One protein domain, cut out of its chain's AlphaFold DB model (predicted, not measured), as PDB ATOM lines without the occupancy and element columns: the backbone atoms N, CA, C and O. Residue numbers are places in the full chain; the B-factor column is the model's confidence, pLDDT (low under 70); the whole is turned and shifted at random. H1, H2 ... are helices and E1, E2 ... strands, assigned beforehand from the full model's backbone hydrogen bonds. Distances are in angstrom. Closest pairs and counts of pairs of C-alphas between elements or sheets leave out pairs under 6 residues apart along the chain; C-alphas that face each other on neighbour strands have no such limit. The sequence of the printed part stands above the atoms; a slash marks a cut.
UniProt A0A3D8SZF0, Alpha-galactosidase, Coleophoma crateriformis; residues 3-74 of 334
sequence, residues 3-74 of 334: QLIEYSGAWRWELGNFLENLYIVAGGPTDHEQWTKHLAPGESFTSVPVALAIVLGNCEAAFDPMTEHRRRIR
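This is residues 3 to 74 of the 334 residues of the protein "Alpha-galactosidase" of Coleophoma crateriformis (UniProt A0A3D8SZF0). A strand hairpin, E2 and E3, and a long loop reach from a small strand pair, E1 and E4, on which H1 packs; residues 17 to 22 and 38 to 44 stick out. Of 72 printed residues, under half are in named elements, in order E1, E2, E3, E4, H1, mixed; both sheets are antiparallel. The whole is loose, radius of gyration of the C-alphas 15.4 A, spanning 46 by 38 by 22 A.

In the hairpin of E2, residues 12 to 18, and E3, residues 21 to 27, N 14 and O 25 are within hydrogen-bond range, 2.8 A. Between E1, residues 3 to 5, and E4, residues 50 to 53, so are N 4 and O 51, 2.9 A. The closest C-alphas of E3 and E4, Gly 27 and Val 50, are 6.5 A apart; of E4 and H1, residues 60 to 73, Ala 53 and Ala 62, 6.2 A. H1 has 7 of 10 O i to N i+4 pairs within range.

E1 begins at C-alpha 3, (492.925, 240.169, 428.415); H1, 20.5 A long, ends at C-alpha 73, (479.272, 235.850, 427.858).

The link from E3 to E4 is long; the printed part has no cut, and no printed residue is under pLDDT 70.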
ATOM      1  N   GLN A   3     493.384 240.890 427.237       73.12
ATOM      2  CA  GLN A   3     492.925 240.169 428.415       73.12
ATOM      3  C   GLN A   3     491.754 240.892 429.067       73.12
ATOM      4  O   GLN A   3     491.597 242.105 428.914       73.12
ATOM      5  N   LEU A   4     490.966 240.133 429.814       76.75
ATOM      6  CA  LEU A   4     489.794 240.609 430.525       76.75
ATOM      7  C   LEU A   4     489.663 239.837 431.839       76.75
ATOM      8  O   LEU A   4     489.690 238.606 431.837       76.75
ATOM      9  N   ILE A   5     489.520 240.560 432.948       80.50
ATOM     10  CA  ILE A   5     489.168 239.995 434.254       80.50
ATOM     11  C   ILE A   5     487.693 240.311 434.476       80.50
ATOM     12  O   ILE A   5     487.297 241.475 434.443       80.50
ATOM     13  N   GLU A   6     486.866 239.287 434.667       84.31
ATOM     14  CA  GLU A   6     485.424 239.470 434.856       84.31
ATOM     15  C   GLU A   6     485.153 239.521 436.365       84.31
ATOM     16  O   GLU A   6     484.724 238.546 436.985       84.31
ATOM     17  N   TYR A   7     485.501 240.659 436.978       81.75
ATOM     18  CA  TYR A   7     485.280 240.933 438.398       81.75
ATOM     19  C   TYR A   7     485.195 242.438 438.689       81.75
ATOM     20  O   TYR A   7     486.045 243.202 438.243       81.75
ATOM     21  N   SER A   8     484.208 242.836 439.496       74.81
ATOM     22  CA  SER A   8     483.914 244.239 439.860       74.81
ATOM     23  C   SER A   8     484.530 244.701 441.183       74.81
ATOM     24  O   SER A   8     484.130 245.722 441.746       74.81
ATOM     25  N   GLY A   9     485.416 243.898 441.768       81.56
ATOM     26  CA  GLY A   9     486.199 244.284 442.941       81.56
ATOM     27  C   GLY A   9     487.672 244.406 442.580       81.56
ATOM     28  O   GLY A   9     488.026 244.508 441.410       81.56
ATOM     29  N   ALA A  10     488.543 244.357 443.581       83.31
ATOM     30  CA  ALA A  10     489.971 244.434 443.330       83.31
ATOM     31  C   ALA A  10     490.492 243.251 442.505       83.31
ATOM     32  O   ALA A  10     490.230 242.081 442.793       83.31
ATOM     33  N   TRP A  11     491.257 243.576 441.478       88.19
ATOM     34  CA  TRP A  11     491.858 242.622 440.569       88.19
ATOM     35  C   TRP A  11     493.304 243.012 440.316       88.19
ATOM     36  O   TRP A  11     493.698 244.171 440.450       88.19
ATOM     37  N   ARG A  12     494.099 242.034 439.899       88.56
ATOM     38  CA  ARG A  12     495.480 242.253 439.492       88.56
ATOM     39  C   ARG A  12     495.708 241.616 438.145       88.56
ATOM     40  O   ARG A  12     495.304 240.480 437.904       88.56
ATOM     41  N   TRP A  13     496.454 242.321 437.310       90.12
ATOM     42  CA  TRP A  13     497.201 241.670 436.257       90.12
ATOM     43  C   TRP A  13     498.621 242.197 436.171       90.12
ATOM     44  O   TRP A  13     498.928 243.300 436.616       90.12
ATOM     45  N   GLU A  14     499.483 241.380 435.593       91.19
ATOM     46  CA  GLU A  14     500.887 241.667 435.391       91.19
ATOM     47  C   GLU A  14     501.359 240.936 434.140       91.19
ATOM     48  O   GLU A  14     501.025 239.771 433.933       91.19
ATOM     49  N   LEU A  15     502.149 241.620 433.321       91.06
ATOM     50  CA  LEU A  15     502.924 241.020 432.245       91.06
ATOM     51  C   LEU A  15     504.387 241.309 432.550       91.06
ATOM     52  O   LEU A  15     504.771 242.469 432.697       91.06
ATOM     53  N   GLY A  16     505.195 240.262 432.631       92.50
ATOM     54  CA  GLY A  16     506.606 240.394 432.947       92.50
ATOM     55  C   GLY A  16     507.445 239.337 432.257       92.50
ATOM     56  O   GLY A  16     506.948 238.482 431.519       92.50
ATOM     57  N   ASN A  17     508.744 239.400 432.509       94.56
ATOM     58  CA  ASN A  17     509.680 238.364 432.124       94.56
ATOM     59  C   ASN A  17     510.412 237.842 433.359       94.56
ATOM     60  O   ASN A  17     510.786 238.597 434.254       94.56
ATOM     61  N   PHE A  18     510.637 236.537 433.391       93.25
ATOM     62  CA  PHE A  18     511.479 235.893 434.381       93.25
ATOM     63  C   PHE A  18     512.517 235.051 433.653       93.25
ATOM     64  O   PHE A  18     512.184 234.069 432.983       93.25
ATOM     65  N   LEU A  19     513.781 235.464 433.773       92.56
ATOM     66  CA  LEU A  19     514.879 234.955 432.952       92.56
ATOM     67  C   LEU A  19     514.534 235.116 431.457       92.56
ATOM     68  O   LEU A  19     514.279 236.231 431.004       92.56
ATOM     69  N   GLU A  20     514.497 234.012 430.715       94.06
ATOM     70  CA  GLU A  20     514.208 233.968 429.277       94.06
ATOM     71  C   GLU A  20     512.717 233.741 428.960       94.06
ATOM     72  O   GLU A  20     512.348 233.628 427.794       94.06
ATOM     73  N   ASN A  21     511.845 233.676 429.974       93.56
ATOM     74  CA  ASN A  21     510.418 233.403 429.792       93.56
ATOM     75  C   ASN A  21     509.568 234.653 430.018       93.56
ATOM     76  O   ASN A  21     509.835 235.437 430.926       93.56
ATOM     77  N   LEU A  22     508.496 234.792 429.240       92.19
ATOM     78  CA  LEU A  22     507.410 235.733 429.515       92.19
ATOM     79  C   LEU A  22     506.373 235.066 430.424       92.19
ATOM     80  O   LEU A  22     506.081 233.882 430.258       92.19
ATOM     81  N   TYR A  23     505.794 235.823 431.354       91.88
ATOM     82  CA  TYR A  23     504.693 235.357 432.194       91.88
ATOM     83  C   TYR A  23     503.571 236.385 432.272       91.88
ATOM     84  O   TYR A  23     503.786 237.586 432.106       91.88
ATOM     85  N   ILE A  24     502.377 235.883 432.569       91.50
ATOM     86  CA  ILE A  24     501.187 236.683 432.835       91.50
ATOM     87  C   ILE A  24     500.631 236.246 434.183       91.50
ATOM     88  O   ILE A  24     500.466 235.051 434.432       91.50
ATOM     89  N   VAL A  25     500.313 237.217 435.028       90.75
ATOM     90  CA  VAL A  25     499.430 237.038 436.180       90.75
ATOM     91  C   VAL A  25     498.150 237.786 435.854       90.75
ATOM     92  O   VAL A  25     498.207 238.915 435.383       90.75
ATOM     93  N   ALA A  26     496.996 237.172 436.069       91.94
ATOM     94  CA  ALA A  26     495.703 237.828 435.933       91.94
ATOM     95  C   ALA A  26     494.712 237.133 436.863       91.94
ATOM     96  O   ALA A  26     494.651 235.903 436.888       91.94
ATOM     97  N   GLY A  27     493.960 237.902 437.643       90.44
ATOM     98  CA  GLY A  27     493.005 237.334 438.582       90.44
ATOM     99  C   GLY A  27     492.385 238.345 439.536       90.44
ATOM    100  O   GLY A  27     492.586 239.554 439.431       90.44
ATOM    101  N   GLY A  28     491.585 237.800 440.446       84.81
ATOM    102  CA  GLY A  28     490.818 238.538 441.443       84.81
ATOM    103  C   GLY A  28     491.614 238.800 442.719       84.81
ATOM    104  O   GLY A  28     492.844 238.796 442.672       84.81
ATOM    105  N   PRO A  29     490.921 239.036 443.843       87.88
ATOM    106  CA  PRO A  29     491.516 239.673 445.007       87.88
ATOM    107  C   PRO A  29     492.695 238.863 445.549       87.88
ATOM    108  O   PRO A  29     492.689 237.629 445.528       87.88
ATOM    109  N   THR A  30     493.714 239.578 446.011       88.62
ATOM    110  CA  THR A  30     494.988 239.018 446.465       88.62
ATOM    111  C   THR A  30     495.255 239.394 447.921       88.62
ATOM    112  O   THR A  30     494.449 240.069 448.566       88.62
ATOM    113  N   ASP A  31     496.415 239.007 448.450       87.19
ATOM    114  CA  ASP A  31     496.862 239.438 449.778       87.19
ATOM    115  C   ASP A  31     496.937 240.974 449.909       87.19
ATOM    116  O   ASP A  31     496.790 241.495 451.015       87.19
ATOM    117  N   HIS A  32     497.110 241.719 448.803       84.69
ATOM    118  CA  HIS A  32     497.081 243.190 448.816       84.69
ATOM    119  C   HIS A  32     495.740 243.746 449.306       84.69
ATOM    120  O   HIS A  32     495.704 244.772 449.982       84.69
ATOM    121  N   GLU A  33     494.653 243.033 449.027       83.00
ATOM    122  CA  GLU A  33     493.295 243.368 449.454       83.00
ATOM    123  C   GLU A  33     492.850 242.538 450.651       83.00
ATOM    124  O   GLU A  33     491.656 242.366 450.903       83.00
ATOM    125  N   GLN A  34     493.830 242.018 451.396       89.69
ATOM    126  CA  GLN A  34     493.616 241.210 452.588       89.69
ATOM    127  C   GLN A  34     492.712 240.010 452.292       89.69
ATOM    128  O   GLN A  34     491.866 239.647 453.108       89.69
ATOM    129  N   TRP A  35     492.825 239.411 451.105       92.12
ATOM    130  CA  TRP A  35     492.011 238.260 450.745       92.12
ATOM    131  C   TRP A  35     492.546 236.986 451.396       92.12
ATOM    132  O   TRP A  35     493.726 236.662 451.319       92.12
ATOM    133  N   THR A  36     491.672 236.234 452.053       92.88
ATOM    134  CA  THR A  36     491.960 234.897 452.571       92.88
ATOM    135  C   THR A  36     490.666 234.103 452.570       92.88
ATOM    136  O   THR A  36     489.601 234.653 452.842       92.88
ATOM    137  N   LYS A  37     490.746 232.800 452.288       91.88
ATOM    138  CA  LYS A  37     489.612 231.877 452.387       91.88
ATOM    139  C   LYS A  37     490.014 230.639 453.174       91.88
ATOM    140  O   LYS A  37     490.997 229.981 452.839       91.88
ATOM    141  N   HIS A  38     489.242 230.305 454.201       92.06
ATOM    142  CA  HIS A  38     489.363 229.025 454.890       92.06
ATOM    143  C   HIS A  38     488.428 228.020 454.222       92.06
ATOM    144  O   HIS A  38     487.255 228.319 454.018       92.06
ATOM    145  N   LEU A  39     488.956 226.846 453.877       94.94
ATOM    146  CA  LEU A  39     488.183 225.736 453.328       94.94
ATOM    147  C   LEU A  39     488.251 224.564 454.304       94.94
ATOM    148  O   LEU A  39     489.338 224.067 454.615       94.94
ATOM    149  N   ALA A  40     487.097 224.126 454.795       95.56
ATOM    150  CA  ALA A  40     486.979 222.891 455.551       95.56
ATOM    151  C   ALA A  40     487.207 221.669 454.635       95.56
ATOM    152  O   ALA A  40     487.095 221.771 453.409       95.56
ATOM    153  N   PRO A  41     487.518 220.480 455.190       97.81
ATOM    154  CA  PRO A  41     487.649 219.266 454.390       97.81
ATOM    155  C   PRO A  41     486.408 219.012 453.519       97.81
ATOM    156  O   PRO A  41     485.303 218.855 454.033       97.81
ATOM    157  N   GLY A  42     486.609 218.948 452.200       97.19
ATOM    158  CA  GLY A  42     485.543 218.750 451.212       97.19
ATOM    159  C   GLY A  42     484.974 220.037 450.602       97.19
ATOM    160  O   GLY A  42     484.224 219.945 449.634       97.19
ATOM    161  N   GLU A  43     485.341 221.217 451.106       96.75
ATOM    162  CA  GLU A  43     484.969 222.494 450.493       96.75
ATOM    163  C   GLU A  43     485.898 222.862 449.327       96.75
ATOM    164  O   GLU A  43     487.055 222.447 449.252       96.75
ATOM    165  N   SER A  44     485.383 223.679 448.410       95.75
ATOM    166  CA  SER A  44     486.117 224.182 447.249       95.75
ATOM    167  C   SER A  44     485.857 225.667 447.051       95.75
ATOM    168  O   SER A  44     484.756 226.144 447.323       95.75
ATOM    169  N   PHE A  45     486.831 226.376 446.490       93.06
ATOM    170  CA  PHE A  45     486.688 227.767 446.076       93.06
ATOM    171  C   PHE A  45     486.851 227.888 444.560       93.06
ATOM    172  O   PHE A  45     487.743 227.280 443.976       93.06
ATOM    173  N   THR A  46     485.998 228.697 443.932       93.25
ATOM    174  CA  THR A  46     486.128 229.079 442.518       93.25
ATOM    175  C   THR A  46     486.630 230.515 442.460       93.25
ATOM    176  O   THR A  46     486.004 231.397 443.050       93.25
ATOM    177  N   SER A  47     487.743 230.760 441.766       90.88
ATOM    178  CA  SER A  47     488.266 232.111 441.541       90.88
ATOM    179  C   SER A  47     487.402 232.900 440.552       90.88
ATOM    180  O   SER A  47     486.446 232.379 439.979       90.88
ATOM    181  N   VAL A  48     487.738 234.171 440.334       92.50
ATOM    182  CA  VAL A  48     487.134 234.957 439.249       92.50
ATOM    183  C   VAL A  48     487.628 234.445 437.888       92.50
ATOM    184  O   VAL A  48     488.767 233.963 437.806       92.50
ATOM    185  N   PRO A  49     486.806 234.508 436.832       93.38
ATOM    186  CA  PRO A  49     487.219 234.095 435.500       93.38
ATOM    187  C   PRO A  49     488.144 235.138 434.859       93.38
ATOM    188  O   PRO A  49     488.069 236.342 435.123       93.38
ATOM    189  N   VAL A  50     489.020 234.646 433.986       93.31
ATOM    190  CA  VAL A  50     489.924 235.452 433.167       93.31
ATOM    191  C   VAL A  50     489.813 234.972 431.729       93.31
ATOM    192  O   VAL A  50     489.923 233.773 431.463       93.31
ATOM    193  N   ALA A  51     489.643 235.906 430.800       92.81
ATOM    194  CA  ALA A  51     489.729 235.643 429.373       92.81
ATOM    195  C   ALA A  51     491.039 236.205 428.811       92.81
ATOM    196  O   ALA A  51     491.439 237.327 429.124       92.81
ATOM    197  N   LEU A  52     491.699 235.420 427.958       92.38
ATOM    198  CA  LEU A  52     492.966 235.771 427.322       92.38
ATOM    199  C   LEU A  52     492.883 235.493 425.818       92.38
ATOM    200  O   LEU A  52     492.545 234.384 425.409       92.38
ATOM    201  N   ALA A  53     493.235 236.485 424.998       90.88
ATOM    202  CA  ALA A  53     493.399 236.342 423.555       90.88
ATOM    203  C   ALA A  53     494.861 236.561 423.175       90.88
ATOM    204  O   ALA A  53     495.438 237.641 423.361       90.88
ATOM    205  N   ILE A  54     495.444 235.521 422.585       89.94
ATOM    206  CA  ILE A  54     496.782 235.543 422.008       89.94
ATOM    207  C   ILE A  54     496.612 235.435 420.498       89.94
ATOM    208  O   ILE A  54     496.090 234.447 419.992       89.94
ATOM    209  N   VAL A  55     497.040 236.477 419.794       92.56
ATOM    210  CA  VAL A  55     496.925 236.588 418.340       92.56
ATOM    211  C   VAL A  55     498.292 236.897 417.748       92.56
ATOM    212  O   VAL A  55     499.105 237.584 418.372       92.56
ATOM    213  N   LEU A  56     498.535 236.399 416.538       91.94
ATOM    214  CA  LEU A  56     499.649 236.835 415.703       91.94
ATOM    215  C   LEU A  56     499.174 238.051 414.902       91.94
ATOM    216  O   LEU A  56     498.372 237.907 413.986       91.94
ATOM    217  N   GLY A  57     499.625 239.247 415.271       89.50
ATOM    218  CA  GLY A  57     499.170 240.488 414.649       89.50
ATOM    219  C   GLY A  57     499.466 241.717 415.502       89.50
ATOM    220  O   GLY A  57     500.333 241.687 416.377       89.50
ATOM    221  N   ASN A  58     498.740 242.800 415.234       88.62
ATOM    222  CA  ASN A  58     498.789 244.038 416.012       88.62
ATOM    223  C   ASN A  58     497.804 243.991 417.206       88.62
ATOM    224  O   ASN A  58     497.168 242.970 417.474       88.62
ATOM    225  N   CYS A  59     497.706 245.087 417.961       83.56
ATOM    226  CA  CYS A  59     496.765 245.200 419.079       83.56
ATOM    227  C   CYS A  59     495.297 245.127 418.630       83.56
ATOM    228  O   CYS A  59     494.502 244.486 419.312       83.56
ATOM    229  N   GLU A  60     494.956 245.706 417.479       88.25
ATOM    230  CA  GLU A  60     493.595 245.701 416.927       88.25
ATOM    231  C   GLU A  60     493.094 244.281 416.657       88.25
ATOM    232  O   GLU A  60     491.984 243.936 417.053       88.25
ATOM    233  N   ALA A  61     493.956 243.412 416.122       92.00
ATOM    234  CA  ALA A  61     493.644 242.000 415.911       92.00
ATOM    235  C   ALA A  61     493.285 241.255 417.212       92.00
ATOM    236  O   ALA A  61     492.686 240.184 417.169       92.00
ATOM    237  N   ALA A  62     493.664 241.786 418.382       91.62
ATOM    238  CA  ALA A  62     493.302 241.211 419.674       91.62
ATOM    239  C   ALA A  62     491.933 241.700 420.187       91.62
ATOM    240  O   ALA A  62     491.361 241.052 421.067       91.62
ATOM    241  N   PHE A  63     491.394 242.803 419.654       92.12
ATOM    242  CA  PHE A  63     490.078 243.324 420.040       92.12
ATOM    243  C   PHE A  63     488.927 242.512 419.452       92.12
ATOM    244  O   PHE A  63     487.908 242.368 420.125       92.12
ATOM    245  N   ASP A  64     489.094 241.922 418.268       92.00
ATOM    246  CA  ASP A  64     488.082 241.062 417.643       92.00
ATOM    247  C   ASP A  64     487.716 239.847 418.516       92.00
ATOM    248  O   ASP A  64     486.561 239.759 418.948       92.00
ATOM    249  N   PRO A  65     488.653 238.949 418.893       94.69
ATOM    250  CA  PRO A  65     488.323 237.798 419.736       94.69
ATOM    251  C   PRO A  65     487.846 238.207 421.135       94.69
ATOM    252  O   PRO A  65     487.041 237.500 421.743       94.69
ATOM    253  N   MET A  66     488.301 239.353 421.657       94.50
ATOM    254  CA  MET A  66     487.777 239.899 422.912       94.50
ATOM    255  C   MET A  66     486.326 240.347 422.759       94.50
ATOM    256  O   MET A  66     485.489 240.004 423.587       94.50
ATOM    257  N   THR A  67     485.997 241.063 421.689       94.75
ATOM    258  CA  THR A  67     484.627 241.483 421.379       94.75
ATOM    259  C   THR A  67     483.723 240.272 421.185       94.75
ATOM    260  O   THR A  67     482.644 240.221 421.770       94.75
ATOM    261  N   GLU A  68     484.171 239.245 420.465       94.81
ATOM    262  CA  GLU A  68     483.438 237.981 420.338       94.81
ATOM    263  C   GLU A  68     483.198 237.297 421.688       94.81
ATOM    264  O   GLU A  68     482.086 236.835 421.955       94.81
ATOM    265  N   HIS A  69     484.214 237.245 422.557       96.19
ATOM    266  CA  HIS A  69     484.081 236.692 423.907       96.19
ATOM    267  C   HIS A  69     483.042 237.459 424.727       96.19
ATOM    268  O   HIS A  69     482.113 236.856 425.259       96.19
ATOM    269  N   ARG A  70     483.120 238.792 424.736       95.56
ATOM    270  CA  ARG A  70     482.158 239.684 425.402       95.56
ATOM    271  C   ARG A  70     480.729 239.452 424.909       95.56
ATOM    272  O   ARG A  70     479.801 239.351 425.710       95.56
ATOM    273  N   ARG A  71     480.546 239.292 423.591       94.69
ATOM    274  CA  ARG A  71     479.245 238.945 422.992       94.69
ATOM    275  C   ARG A  71     478.743 237.559 423.386       94.69
ATOM    276  O   ARG A  71     477.535 237.361 423.455       94.69
ATOM    277  N   ARG A  72     479.647 236.613 423.645       95.00
ATOM    278  CA  ARG A  72     479.316 235.246 424.064       95.00
ATOM    279  C   ARG A  72     478.880 235.169 425.524       95.00
ATOM    280  O   ARG A  72     477.968 234.403 425.820       95.00
ATOM    281  N   ILE A  73     479.542 235.910 426.413       94.50
ATOM    282  CA  ILE A  73     479.272 235.850 427.858       94.50
ATOM    283  C   ILE A  73     478.100 236.727 428.287       94.50
ATOM    284  O   ILE A  73     477.467 236.426 429.299       94.50
ATOM    285  N   ARG A  74     477.780 237.790 427.539       92.19
ATOM    286  CA  ARG A  74     476.640 238.631 427.902       92.19
ATOM    287  C   ARG A  74     475.317 237.917 427.705       92.19
ATOM    288  O   ARG A  74     475.099 237.182 426.737       92.19
TER     289      ARG A  74